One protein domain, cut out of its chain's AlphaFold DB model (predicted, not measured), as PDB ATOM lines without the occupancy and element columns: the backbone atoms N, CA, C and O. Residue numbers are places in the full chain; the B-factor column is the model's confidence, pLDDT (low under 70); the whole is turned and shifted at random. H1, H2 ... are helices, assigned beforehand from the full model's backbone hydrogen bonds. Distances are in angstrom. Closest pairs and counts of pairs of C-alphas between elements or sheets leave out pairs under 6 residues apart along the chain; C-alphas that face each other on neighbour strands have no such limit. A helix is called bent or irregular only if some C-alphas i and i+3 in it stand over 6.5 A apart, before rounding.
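What this domain is: This is residues 683 to 772 of the 1141 residues of the protein "Endonuclease" of Juglanconis juglandina (UniProt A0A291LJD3). A long helical hairpin, H3 and H4, makes the length of the domain; H5 crosses H4 near its last turns, short H2 packs on the same end of H4, and H1 lies off to one side, only near H4. The printed part has 90 residues with five named helices, H1 to H5 in chain order, and no named strand: all helix. It is compact, with a radius of gyration of the C-alphas of 13.2 A, yet elongated, spanning 40 by 24 by 21 A.

How they stand to each other: H1, residues 683 to 693, is close to but not clearly touching H4, residues 736 to 758; their closest C-alphas, Ile 683 and Leu 739, are 7.4 A apart. Their lines stand at a shallow tilt of 24 degrees, the same way. H2, residues 705 to 709, touches residues 754 to 758 of H4 alone, closest at the C-alphas of Thr 708 and Lys 758, 5.9 A. H3, residues 712 to 732, touches H4 in a hairpin, opposite ways at a shallow tilt of 12 degrees, with the closest C-alphas, Val 727 and Ala 740, 6.1 A apart. H4 is the hub, touching three helices. Its residues 749 to 756 alone touch H5, residues 764 to 771, about perpendicular at 88 degrees; the closest C-alphas are Ala 752 and Gln 764, 5.2 A. H1 is apart from H2, H3 and H5. Every O i to N i+4 pair is within hydrogen-bond range in H1, H4 and H5; H3 has 16 of 17, and H2 0 of 1, with 1 of 2 O i to N i+3 pairs.

Where its parts are: H1 begins at C-alpha 683 (4.265, 145.265, 388.683) and is 15.2 A long. H2 is 8.5 A long and irregular, C-alphas 706 and 709 being 7.2 A apart. H3, 32.6 A, is irregular too, with 7.9 A between C-alphas 729 and 732. H4 is 32.0 A long; H5, 10.4 A, ends at C-alpha 771 (0.632, 163.201, 365.957).

The domain as a whole: The farthest C-alphas, Leu 732 and Ser 760, are 40.6 A apart. The printed part has no cut. The link from H1 to H2 is long, 11 residues, and in it residues 696 to 697 pair antiparallel with 700 to 701; the other links are tight. Mean pLDDT of the printed part is 80.8; nine residues are under 70, among them 692 to 693 and 713 to 714.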
ATOM      1  N   ILE A 683       4.860 144.995 390.017       77.06
ATOM      2  CA  ILE A 683       4.265 145.265 388.683       77.06
ATOM      3  C   ILE A 683       2.863 144.641 388.554       77.06
ATOM      4  O   ILE A 683       1.947 145.277 388.044       77.06
ATOM      5  N   ARG A 684       2.651 143.437 389.105       78.38
ATOM      6  CA  ARG A 684       1.334 142.767 389.130       78.38
ATOM      7  C   ARG A 684       0.261 143.560 389.877       78.38
ATOM      8  O   ARG A 684      -0.925 143.364 389.627       78.38
ATOM      9  N   HIS A 685       0.651 144.382 390.849       75.25
ATOM     10  CA  HIS A 685      -0.274 145.280 391.529       75.25
ATOM     11  C   HIS A 685      -0.706 146.393 390.563       75.25
ATOM     12  O   HIS A 685      -1.899 146.537 390.318       75.25
ATOM     13  N   LEU A 686       0.243 147.064 389.898       76.25
ATOM     14  CA  LEU A 686      -0.050 148.077 388.875       76.25
ATOM     15  C   LEU A 686      -0.933 147.544 387.732       76.25
ATOM     16  O   LEU A 686      -1.865 148.228 387.316       76.25
ATOM     17  N   GLU A 687      -0.677 146.333 387.229       81.19
ATOM     18  CA  GLU A 687      -1.507 145.725 386.176       81.19
ATOM     19  C   GLU A 687      -2.971 145.600 386.618       81.19
ATOM     20  O   GLU A 687      -3.872 145.965 385.865       81.19
ATOM     21  N   ARG A 688      -3.212 145.170 387.865       76.62
ATOM     22  CA  ARG A 688      -4.561 145.102 388.446       76.62
ATOM     23  C   ARG A 688      -5.214 146.481 388.524       76.62
ATOM     24  O   ARG A 688      -6.397 146.595 388.211       76.62
ATOM     25  N   LEU A 689      -4.454 147.524 388.874       69.25
ATOM     26  CA  LEU A 689      -4.956 148.904 388.897       69.25
ATOM     27  C   LEU A 689      -5.372 149.377 387.512       69.25
ATOM     28  O   LEU A 689      -6.473 149.886 387.336       69.25
ATOM     29  N   LEU A 690      -4.502 149.191 386.523       77.31
ATOM     30  CA  LEU A 690      -4.760 149.608 385.149       77.31
ATOM     31  C   LEU A 690      -5.914 148.812 384.534       77.31
ATOM     32  O   LEU A 690      -6.683 149.367 383.748       77.31
ATOM     33  N   SER A 691      -6.082 147.546 384.918       79.19
ATOM     34  CA  SER A 691      -7.229 146.736 384.508       79.19
ATOM     35  C   SER A 691      -8.540 147.182 385.138       79.19
ATOM     36  O   SER A 691      -9.510 147.352 384.409       79.19
ATOM     37  N   ARG A 692      -8.565 147.442 386.450       69.44
ATOM     38  CA  ARG A 692      -9.754 147.977 387.135       69.44
ATOM     39  C   ARG A 692     -10.128 149.354 386.642       69.44
ATOM     40  O   ARG A 692     -11.303 149.621 386.443       69.44
ATOM     41  N   ALA A 693      -9.122 150.199 386.428       64.44
ATOM     42  CA  ALA A 693      -9.326 151.480 385.799       64.44
ATOM     43  C   ALA A 693     -10.019 151.229 384.459       64.44
ATOM     44  O   ALA A 693     -11.102 151.748 384.267       64.44
ATOM     45  N   GLY A 694      -9.482 150.372 383.591       77.25
ATOM     46  CA  GLY A 694     -10.024 150.114 382.251       77.25
ATOM     47  C   GLY A 694      -9.060 150.542 381.147       77.25
ATOM     48  O   GLY A 694      -9.474 150.868 380.040       77.25
ATOM     49  N   PHE A 695      -7.762 150.584 381.451       80.50
ATOM     50  CA  PHE A 695      -6.685 150.825 380.491       80.50
ATOM     51  C   PHE A 695      -6.083 149.526 379.942       80.50
ATOM     52  O   PHE A 695      -5.441 149.557 378.893       80.50
ATOM     53  N   ILE A 696      -6.279 148.389 380.628       85.19
ATOM     54  CA  ILE A 696      -5.750 147.074 380.235       85.19
ATOM     55  C   ILE A 696      -6.826 145.987 380.354       85.19
ATOM     56  O   ILE A 696      -7.467 145.858 381.391       85.19
ATOM     57  N   LYS A 697      -6.929 145.109 379.354       86.62
ATOM     58  CA  LYS A 697      -7.636 143.819 379.439       86.62
ATOM     59  C   LYS A 697      -6.695 142.719 378.944       86.62
ATOM     60  O   LYS A 697      -6.068 142.890 377.905       86.62
ATOM     61  N   ASN A 698      -6.541 141.624 379.692       83.88
ATOM     62  CA  ASN A 698      -5.636 140.511 379.348       83.88
ATOM     63  C   ASN A 698      -4.199 140.963 378.996       83.88
ATOM     64  O   ASN A 698      -3.636 140.541 377.991       83.88
ATOM     65  N   ARG A 699      -3.618 141.881 379.789       80.69
ATOM     66  CA  ARG A 699      -2.304 142.529 379.544       80.69
ATOM     67  C   ARG A 699      -2.175 143.308 378.227       80.69
ATOM     68  O   ARG A 699      -1.093 143.790 377.899       80.69
ATOM     69  N   GLN A 700      -3.268 143.497 377.497       85.50
ATOM     70  CA  GLN A 700      -3.316 144.340 376.314       85.50
ATOM     71  C   GLN A 700      -3.969 145.679 376.642       85.50
ATOM     72  O   GLN A 700      -4.980 145.751 377.337       85.50
ATOM     73  N   SER A 701      -3.391 146.751 376.112       89.50
ATOM     74  CA  SER A 701      -3.941 148.095 376.262       89.50
ATOM     75  C   SER A 701      -5.289 148.227 375.544       89.50
ATOM     76  O   SER A 701      -5.404 147.818 374.386       89.50
ATOM     77  N   ILE A 702      -6.291 148.817 376.196       89.38
ATOM     78  CA  ILE A 702      -7.634 149.060 375.645       89.38
ATOM     79  C   ILE A 702      -7.975 150.558 375.673       89.38
ATOM     80  O   ILE A 702      -7.500 151.261 376.565       89.38
ATOM     81  N   PRO A 703      -8.743 151.087 374.701       88.25
ATOM     82  CA  PRO A 703      -9.149 152.492 374.695       88.25
ATOM     83  C   PRO A 703     -10.235 152.783 375.736       88.25
ATOM     84  O   PRO A 703     -11.145 151.980 375.933       88.25
ATOM     85  N   ARG A 704     -10.189 153.977 376.337       80.62
ATOM     86  CA  ARG A 704     -11.269 154.505 377.182       80.62
ATOM     87  C   ARG A 704     -12.390 155.093 376.338       80.62
ATOM     88  O   ARG A 704     -12.437 156.303 376.137       80.62
ATOM     89  N   LEU A 705     -13.264 154.238 375.814       78.62
ATOM     90  CA  LEU A 705     -14.347 154.674 374.925       78.62
ATOM     91  C   LEU A 705     -15.302 155.675 375.589       78.62
ATOM     92  O   LEU A 705     -15.813 156.555 374.904       78.62
ATOM     93  N   ASP A 706     -15.441 155.632 376.912       70.19
ATOM     94  CA  ASP A 706     -16.235 156.598 377.682       70.19
ATOM     95  C   ASP A 706     -15.753 158.049 377.481       70.19
ATOM     96  O   ASP A 706     -16.527 158.998 377.552       70.19
ATOM     97  N   TRP A 707     -14.471 158.242 377.152       73.06
ATOM     98  CA  TRP A 707     -13.873 159.559 376.924       73.06
ATOM     99  C   TRP A 707     -13.967 160.025 375.464       73.06
ATOM    100  O   TRP A 707     -13.441 161.084 375.124       73.06
ATOM    101  N   THR A 708     -14.631 159.273 374.576       74.25
ATOM    102  CA  THR A 708     -14.785 159.633 373.150       74.25
ATOM    103  C   THR A 708     -15.488 160.970 372.937       74.25
ATOM    104  O   THR A 708     -15.136 161.690 371.999       74.25
ATOM    105  N   ALA A 709     -16.432 161.332 373.809       70.19
ATOM    106  CA  ALA A 709     -17.158 162.600 373.746       70.19
ATOM    107  C   ALA A 709     -16.263 163.819 374.047       70.19
ATOM    108  O   ALA A 709     -16.523 164.914 373.551       70.19
ATOM    109  N   LEU A 710     -15.169 163.634 374.795       66.62
ATOM    110  CA  LEU A 710     -14.285 164.716 375.237       66.62
ATOM    111  C   LEU A 710     -13.423 165.265 374.094       66.62
ATOM    112  O   LEU A 710     -13.103 164.556 373.135       66.62
ATOM    113  N   ASP A 711     -13.006 166.528 374.195       72.62
ATOM    114  CA  ASP A 711     -12.084 167.110 373.220       72.62
ATOM    115  C   ASP A 711     -10.729 166.374 373.209       72.62
ATOM    116  O   ASP A 711     -10.230 165.902 374.234       72.62
ATOM    117  N   LYS A 712     -10.095 166.307 372.033       76.12
ATOM    118  CA  LYS A 712      -8.793 165.653 371.824       76.12
ATOM    119  C   LYS A 712      -7.715 166.174 372.783       76.12
ATOM    120  O   LYS A 712      -6.860 165.400 373.216       76.12
ATOM    121  N   GLY A 713      -7.731 167.470 373.086       65.94
ATOM    122  CA  GLY A 713      -6.835 168.101 374.048       65.94
ATOM    123  C   GLY A 713      -7.013 167.578 375.464       65.94
ATOM    124  O   GLY A 713      -6.037 167.202 376.112       65.94
ATOM    125  N   VAL A 714      -8.270 167.506 375.902       60.00
ATOM    126  CA  VAL A 714      -8.663 167.014 377.227       60.00
ATOM    127  C   VAL A 714      -8.314 165.536 377.373       60.00
ATOM    128  O   VAL A 714      -7.713 165.150 378.370       60.00
ATOM    129  N   ILE A 715      -8.582 164.722 376.346       74.00
ATOM    130  CA  ILE A 715      -8.196 163.303 376.321       74.00
ATOM    131  C   ILE A 715      -6.689 163.155 376.558       74.00
ATOM    132  O   ILE A 715      -6.272 162.426 377.456       74.00
ATOM    133  N   ARG A 716      -5.858 163.866 375.782       78.31
ATOM    134  CA  ARG A 716      -4.394 163.803 375.939       78.31
ATOM    135  C   ARG A 716      -3.961 164.237 377.337       78.31
ATOM    136  O   ARG A 716      -3.131 163.562 377.936       78.31
ATOM    137  N   TYR A 717      -4.539 165.317 377.857       72.31
ATOM    138  CA  TYR A 717      -4.248 165.805 379.201       72.31
ATOM    139  C   TYR A 717      -4.559 164.759 380.278       72.31
ATOM    140  O   TYR A 717      -3.689 164.478 381.099       72.31
ATOM    141  N   LEU A 718      -5.737 164.125 380.237       66.69
ATOM    142  CA  LEU A 718      -6.125 163.093 381.204       66.69
ATOM    143  C   LEU A 718      -5.147 161.914 381.194       66.69
ATOM    144  O   LEU A 718      -4.640 161.524 382.244       66.69
ATOM    145  N   TYR A 719      -4.808 161.385 380.015       80.12
ATOM    146  CA  TYR A 719      -3.830 160.298 379.907       80.12
ATOM    147  C   TYR A 719      -2.429 160.702 380.400       80.12
ATOM    148  O   TYR A 719      -1.763 159.908 381.069       80.12
ATOM    149  N   SER A 720      -1.978 161.926 380.103       78.50
ATOM    150  CA  SER A 720      -0.713 162.464 380.620       78.50
ATOM    151  C   SER A 720      -0.733 162.637 382.144       78.50
ATOM    152  O   SER A 720       0.273 162.351 382.789       78.50
ATOM    153  N   SER A 721      -1.858 163.066 382.725       66.31
ATOM    154  CA  SER A 721      -2.031 163.232 384.177       66.31
ATOM    155  C   SER A 721      -1.878 161.896 384.898       66.31
ATOM    156  O   SER A 721      -1.018 161.750 385.763       66.31
ATOM    157  N   TRP A 722      -2.600 160.871 384.430       76.00
ATOM    158  CA  TRP A 722      -2.500 159.501 384.945       76.00
ATOM    159  C   TRP A 722      -1.070 158.950 384.884       76.00
ATOM    160  O   TRP A 722      -0.602 158.331 385.840       76.00
ATOM    161  N   TYR A 723      -0.358 159.190 383.777       80.69
ATOM    162  CA  TYR A 723       1.042 158.786 383.638       80.69
ATOM    163  C   TYR A 723       1.941 159.474 384.676       80.69
ATOM    164  O   TYR A 723       2.656 158.797 385.416       80.69
ATOM    165  N   ASN A 724       1.885 160.806 384.747       74.19
ATOM    166  CA  ASN A 724       2.745 161.594 385.627       74.19
ATOM    167  C   ASN A 724       2.478 161.285 387.106       74.19
ATOM    168  O   ASN A 724       3.429 161.114 387.865       74.19
ATOM    169  N   CYS A 725       1.211 161.140 387.505       65.94
ATOM    170  CA  CYS A 725       0.828 160.805 388.875       65.94
ATOM    171  C   CYS A 725       1.469 159.505 389.365       65.94
ATOM    172  O   CYS A 725       2.101 159.469 390.419       65.94
ATOM    173  N   ILE A 726       1.337 158.433 388.582       73.81
ATOM    174  CA  ILE A 726       1.848 157.114 388.964       73.81
ATOM    175  C   ILE A 726       3.383 157.113 388.975       73.81
ATOM    176  O   ILE A 726       3.988 156.558 389.892       73.81
ATOM    177  N   VAL A 727       4.030 157.739 387.985       76.06
ATOM    178  CA  VAL A 727       5.502 157.798 387.913       76.06
ATOM    179  C   VAL A 727       6.094 158.607 389.066       76.06
ATOM    180  O   VAL A 727       7.113 158.198 389.619       76.06
ATOM    181  N   ASN A 728       5.463 159.722 389.440       71.50
ATOM    182  CA  ASN A 728       5.920 160.558 390.549       71.50
ATOM    183  C   ASN A 728       5.725 159.856 391.898       71.50
ATOM    184  O   ASN A 728       6.627 159.874 392.730       71.50
ATOM    185  N   TYR A 729       4.593 159.170 392.094       70.44
ATOM    186  CA  TYR A 729       4.349 158.398 393.313       70.44
ATOM    187  C   TYR A 729       5.434 157.330 393.543       70.44
ATOM    188  O   TYR A 729       6.026 157.245 394.614       70.44
ATOM    189  N   TYR A 730       5.783 156.562 392.508       76.69
ATOM    190  CA  TYR A 730       6.771 155.481 392.609       76.69
ATOM    191  C   TYR A 730       8.229 155.924 392.396       76.69
ATOM    192  O   TYR A 730       9.100 155.091 392.129       76.69
ATOM    193  N   GLU A 731       8.531 157.216 392.545       78.62
ATOM    194  CA  GLU A 731       9.873 157.766 392.324       78.62
ATOM    195  C   GLU A 731      10.971 157.075 393.157       78.62
ATOM    196  O   GLU A 731      12.082 156.888 392.662       78.62
ATOM    197  N   LEU A 732      10.659 156.638 394.381       76.38
ATOM    198  CA  LEU A 732      11.617 155.999 395.295       76.38
ATOM    199  C   LEU A 732      11.940 154.534 394.969       76.38
ATOM    200  O   LEU A 732      12.821 153.947 395.606       76.38
ATOM    201  N   THR A 733      11.215 153.927 394.029       82.00
ATOM    202  CA  THR A 733      11.352 152.502 393.713       82.00
ATOM    203  C   THR A 733      12.521 152.246 392.765       82.00
ATOM    204  O   THR A 733      12.752 152.983 391.808       82.00
ATOM    205  N   ILE A 734      13.262 151.164 392.996       83.38
ATOM    206  CA  ILE A 734      14.463 150.828 392.208       83.38
ATOM    207  C   ILE A 734      14.093 150.461 390.764       83.38
ATOM    208  O   ILE A 734      14.860 150.692 389.834       83.38
ATOM    209  N   ASN A 735      12.892 149.918 390.554       82.31
ATOM    210  CA  ASN A 735      12.383 149.506 389.250       82.31
ATOM    211  C   ASN A 735      11.579 150.602 388.513       82.31
ATOM    212  O   ASN A 735      10.807 150.275 387.603       82.31
ATOM    213  N   ARG A 736      11.785 151.887 388.852       81.75
ATOM    214  CA  ARG A 736      11.090 153.047 388.256       81.75
ATOM    215  C   ARG A 736      11.190 153.105 386.733       81.75
ATOM    216  O   ARG A 736      10.174 153.315 386.081       81.75
ATOM    217  N   ASP A 737      12.365 152.913 386.143       78.94
ATOM    218  CA  ASP A 737      12.532 153.096 384.690       78.94
ATOM    219  C   ASP A 737      11.785 152.024 383.888       78.94
ATOM    220  O   ASP A 737      11.107 152.311 382.893       78.94
ATOM    221  N   LYS A 738      11.838 150.779 384.376       80.94
ATOM    222  CA  LYS A 738      11.081 149.653 383.817       80.94
ATOM    223  C   LYS A 738       9.576 149.900 383.931       80.94
ATOM    224  O   LYS A 738       8.836 149.646 382.979       80.94
ATOM    225  N   LEU A 739       9.135 150.436 385.070       78.75
ATOM    226  CA  LEU A 739       7.754 150.841 385.312       78.75
ATOM    227  C   LEU A 739       7.309 151.960 384.365       78.75
ATOM    228  O   LEU A 739       6.296 151.811 383.686       78.75
ATOM    229  N   ALA A 740       8.047 153.067 384.319       82.44
ATOM    230  CA  ALA A 740       7.716 154.234 383.513       82.44
ATOM    231  C   ALA A 740       7.617 153.854 382.033       82.44
ATOM    232  O   ALA A 740       6.688 154.280 381.351       82.44
ATOM    233  N   SER A 741       8.507 152.977 381.565       83.44
ATOM    234  CA  SER A 741       8.477 152.438 380.204       83.44
ATOM    235  C   SER A 741       7.231 151.584 379.938       83.44
ATOM    236  O   SER A 741       6.559 151.764 378.920       83.44
ATOM    237  N   TYR A 742       6.881 150.675 380.858       86.56
ATOM    238  CA  TYR A 742       5.677 149.843 380.748       86.56
ATOM    239  C   TYR A 742       4.394 150.687 380.768       86.56
ATOM    240  O   TYR A 742       3.548 150.556 379.881       86.56
ATOM    241  N   LEU A 743       4.272 151.595 381.737       85.50
ATOM    242  CA  LEU A 743       3.112 152.464 381.900       85.50
ATOM    243  C   LEU A 743       2.942 153.399 380.699       85.50
ATOM    244  O   LEU A 743       1.834 153.530 380.180       85.50
ATOM    245  N   PHE A 744       4.037 153.998 380.221       89.25
ATOM    246  CA  PHE A 744       4.026 154.823 379.017       89.25
ATOM    247  C   PHE A 744       3.503 154.020 377.828       89.25
ATOM    248  O   PHE A 744       2.593 154.472 377.137       89.25
ATOM    249  N   LYS A 745       4.005 152.795 377.618       89.44
ATOM    250  CA  LYS A 745       3.543 151.919 376.533       89.44
ATOM    251  C   LYS A 745       2.041 151.653 376.627       89.44
ATOM    252  O   LYS A 745       1.346 151.784 375.621       89.44
ATOM    253  N   VAL A 746       1.527 151.315 377.809       89.12
ATOM    254  CA  VAL A 746       0.099 151.028 378.019       89.12
ATOM    255  C   VAL A 746      -0.768 152.263 377.762       89.12
ATOM    256  O   VAL A 746      -1.688 152.200 376.946       89.12
ATOM    257  N   LEU A 747      -0.479 153.384 378.425       89.38
ATOM    258  CA  LEU A 747      -1.316 154.585 378.359       89.38
ATOM    259  C   LEU A 747      -1.227 155.273 376.993       89.38
ATOM    260  O   LEU A 747      -2.246 155.702 376.456       89.38
ATOM    261  N   ASN A 748      -0.043 155.312 376.376       91.81
ATOM    262  CA  ASN A 748       0.153 155.915 375.059       91.81
ATOM    263  C   ASN A 748      -0.569 155.109 373.968       91.81
ATOM    264  O   ASN A 748      -1.205 155.686 373.088       91.81
ATOM    265  N   THR A 749      -0.547 153.772 374.049       91.19
ATOM    266  CA  THR A 749      -1.318 152.917 373.126       91.19
ATOM    267  C   THR A 749      -2.823 153.000 373.379       91.19
ATOM    268  O   THR A 749      -3.590 153.041 372.419       91.19
ATOM    269  N   SER A 750      -3.255 153.111 374.637       91.94
ATOM    270  CA  SER A 750      -4.671 153.284 374.995       91.94
ATOM    271  C   SER A 750      -5.211 154.605 374.431       91.94
ATOM    272  O   SER A 750      -6.229 154.614 373.735       91.94
ATOM    273  N   CYS A 751      -4.465 155.701 374.618       91.75
ATOM    274  CA  CYS A 751      -4.770 157.012 374.045       91.75
ATOM    275  C   CYS A 751      -4.793 156.972 372.509       91.75
ATOM    276  O   CYS A 751      -5.686 157.549 371.892       91.75
ATOM    277  N   ALA A 752      -3.839 156.281 371.873       92.12
ATOM    278  CA  ALA A 752      -3.795 156.160 370.417       92.12
ATOM    279  C   ALA A 752      -5.015 155.417 369.861       92.12
ATOM    280  O   ALA A 752      -5.590 155.850 368.865       92.12
ATOM    281  N   LYS A 753      -5.435 154.326 370.513       92.62
ATOM    282  CA  LYS A 753      -6.641 153.572 370.141       92.62
ATOM    283  C   LYS A 753      -7.900 154.428 370.277       92.62
ATOM    284  O   LYS A 753      -8.738 154.417 369.379       92.62
ATOM    285  N   LEU A 754      -7.997 155.225 371.342       90.75
ATOM    286  CA  LEU A 754      -9.125 156.133 371.548       90.75
ATOM    287  C   LEU A 754      -9.172 157.236 370.481       90.75
ATOM    288  O   LEU A 754     -10.219 157.480 369.888       90.75
ATOM    289  N   LEU A 755      -8.033 157.868 370.183       89.88
ATOM    290  CA  LEU A 755      -7.943 158.884 369.131       89.88
ATOM    291  C   LEU A 755      -8.179 158.303 367.734       89.88
ATOM    292  O   LEU A 755      -8.725 158.998 366.881       89.88
ATOM    293  N   ALA A 756      -7.791 157.048 367.495       91.12
ATOM    294  CA  ALA A 756      -8.069 156.367 366.236       91.12
ATOM    295  C   ALA A 756      -9.574 156.186 366.021       91.12
ATOM    296  O   ALA A 756     -10.046 156.427 364.913       91.12
ATOM    297  N   SER A 757     -10.303 155.818 367.079       88.31
ATOM    298  CA  SER A 757     -11.765 155.711 367.070       88.31
ATOM    299  C   SER A 757     -12.431 157.085 366.921       88.31
ATOM    300  O   SER A 757     -13.219 157.272 366.003       88.31
ATOM    301  N   LYS A 758     -12.045 158.083 367.733       87.38
ATOM    302  CA  LYS A 758     -12.640 159.434 367.702       87.38
ATOM    303  C   LYS A 758     -12.438 160.166 366.368       87.38
ATOM    304  O   LYS A 758     -13.298 160.932 365.956       87.38
ATOM    305  N   LEU A 759     -11.278 159.999 365.731       86.62
ATOM    306  CA  LEU A 759     -10.916 160.707 364.495       86.62
ATOM    307  C   LEU A 759     -11.121 159.859 363.231       86.62
ATOM    308  O   LEU A 759     -10.615 160.237 362.174       86.62
ATOM    309  N   SER A 760     -11.763 158.693 363.347       86.94
ATOM    310  CA  SER A 760     -11.955 157.738 362.246       86.94
ATOM    311  C   SER A 760     -10.651 157.385 361.513       86.94
ATOM    312  O   SER A 760     -10.617 157.144 360.308       86.94
ATOM    313  N   LEU A 761      -9.529 157.335 362.242       84.25
ATOM    314  CA  LEU A 761      -8.210 157.042 361.677       84.25
ATOM    315  C   LEU A 761      -7.946 155.535 361.540       84.25
ATOM    316  O   LEU A 761      -6.868 155.186 361.074       84.25
ATOM    317  N   HIS A 762      -8.894 154.654 361.898       79.31
ATOM    318  CA  HIS A 762      -8.913 153.182 361.722       79.31
ATOM    319  C   HIS A 762      -7.733 152.374 362.319       79.31
ATOM    320  O   HIS A 762      -7.853 151.178 362.551       79.31
ATOM    321  N   SER A 763      -6.581 152.987 362.598       89.12
ATOM    322  CA  SER A 763      -5.389 152.341 363.142       89.12
ATOM    323  C   SER A 763      -4.597 153.305 364.015       89.12
ATOM    324  O   SER A 763      -4.353 154.456 363.643       89.12
ATOM    325  N   GLN A 764      -4.079 152.800 365.136       87.81
ATOM    326  CA  GLN A 764      -3.137 153.539 365.980       87.81
ATOM    327  C   GLN A 764      -1.872 153.975 365.213       87.81
ATOM    328  O   GLN A 764      -1.301 155.016 365.525       87.81
ATOM    329  N   LYS A 765      -1.456 153.242 364.161       88.12
ATOM    330  CA  LYS A 765      -0.303 153.626 363.322       88.12
ATOM    331  C   LYS A 765      -0.549 154.962 362.612       88.12
ATOM    332  O   LYS A 765       0.343 155.805 362.579       88.12
ATOM    333  N   LYS A 766      -1.766 155.186 362.098       88.50
ATOM    334  CA  LYS A 766      -2.154 156.451 361.447       88.50
ATOM    335  C   LYS A 766      -2.184 157.608 362.453       88.50
ATOM    336  O   LYS A 766      -1.771 158.714 362.116       88.50
ATOM    337  N   VAL A 767      -2.578 157.344 363.701       88.81
ATOM    338  CA  VAL A 767      -2.513 158.329 364.796       88.81
ATOM    339  C   VAL A 767      -1.068 158.719 365.102       88.81
ATOM    340  O   VAL A 767      -0.764 159.908 365.112       88.81
ATOM    341  N   PHE A 768      -0.162 157.753 365.287       90.62
ATOM    342  CA  PHE A 768       1.252 158.046 365.554       90.62
ATOM    343  C   PHE A 768       1.959 158.709 364.364       90.62
ATOM    344  O   PHE A 768       2.806 159.571 364.572       90.62
ATOM    345  N   LYS A 769       1.580 158.380 363.120       89.31
ATOM    346  CA  LYS A 769       2.065 159.088 361.923       89.31
ATOM    347  C   LYS A 769       1.627 160.557 361.922       89.31
ATOM    348  O   LYS A 769       2.413 161.424 361.566       89.31
ATOM    349  N   LYS A 770       0.385 160.834 362.335       84.81
ATOM    350  CA  LYS A 770      -0.197 162.185 362.335       84.81
ATOM    351  C   LYS A 770       0.250 163.049 363.519       84.81
ATOM    352  O   LYS A 770       0.410 164.252 363.357       84.81
ATOM    353  N   TYR A 771       0.411 162.464 364.703       82.19
ATOM    354  CA  TYR A 771       0.632 163.201 365.957       82.19
ATOM    355  C   TYR A 771       1.970 162.893 366.644       82.19
ATOM    356  O   TYR A 771       2.241 163.440 367.712       82.19
ATOM    357  N   GLY A 772       2.806 162.044 366.043       85.38
ATOM    358  CA  GLY A 772       4.065 161.576 366.617       85.38
ATOM    359  C   GLY A 772       3.888 160.371 367.544       85.38
ATOM    360  O   GLY A 772       2.791 160.066 368.012       85.38
TER     361      GLY A 772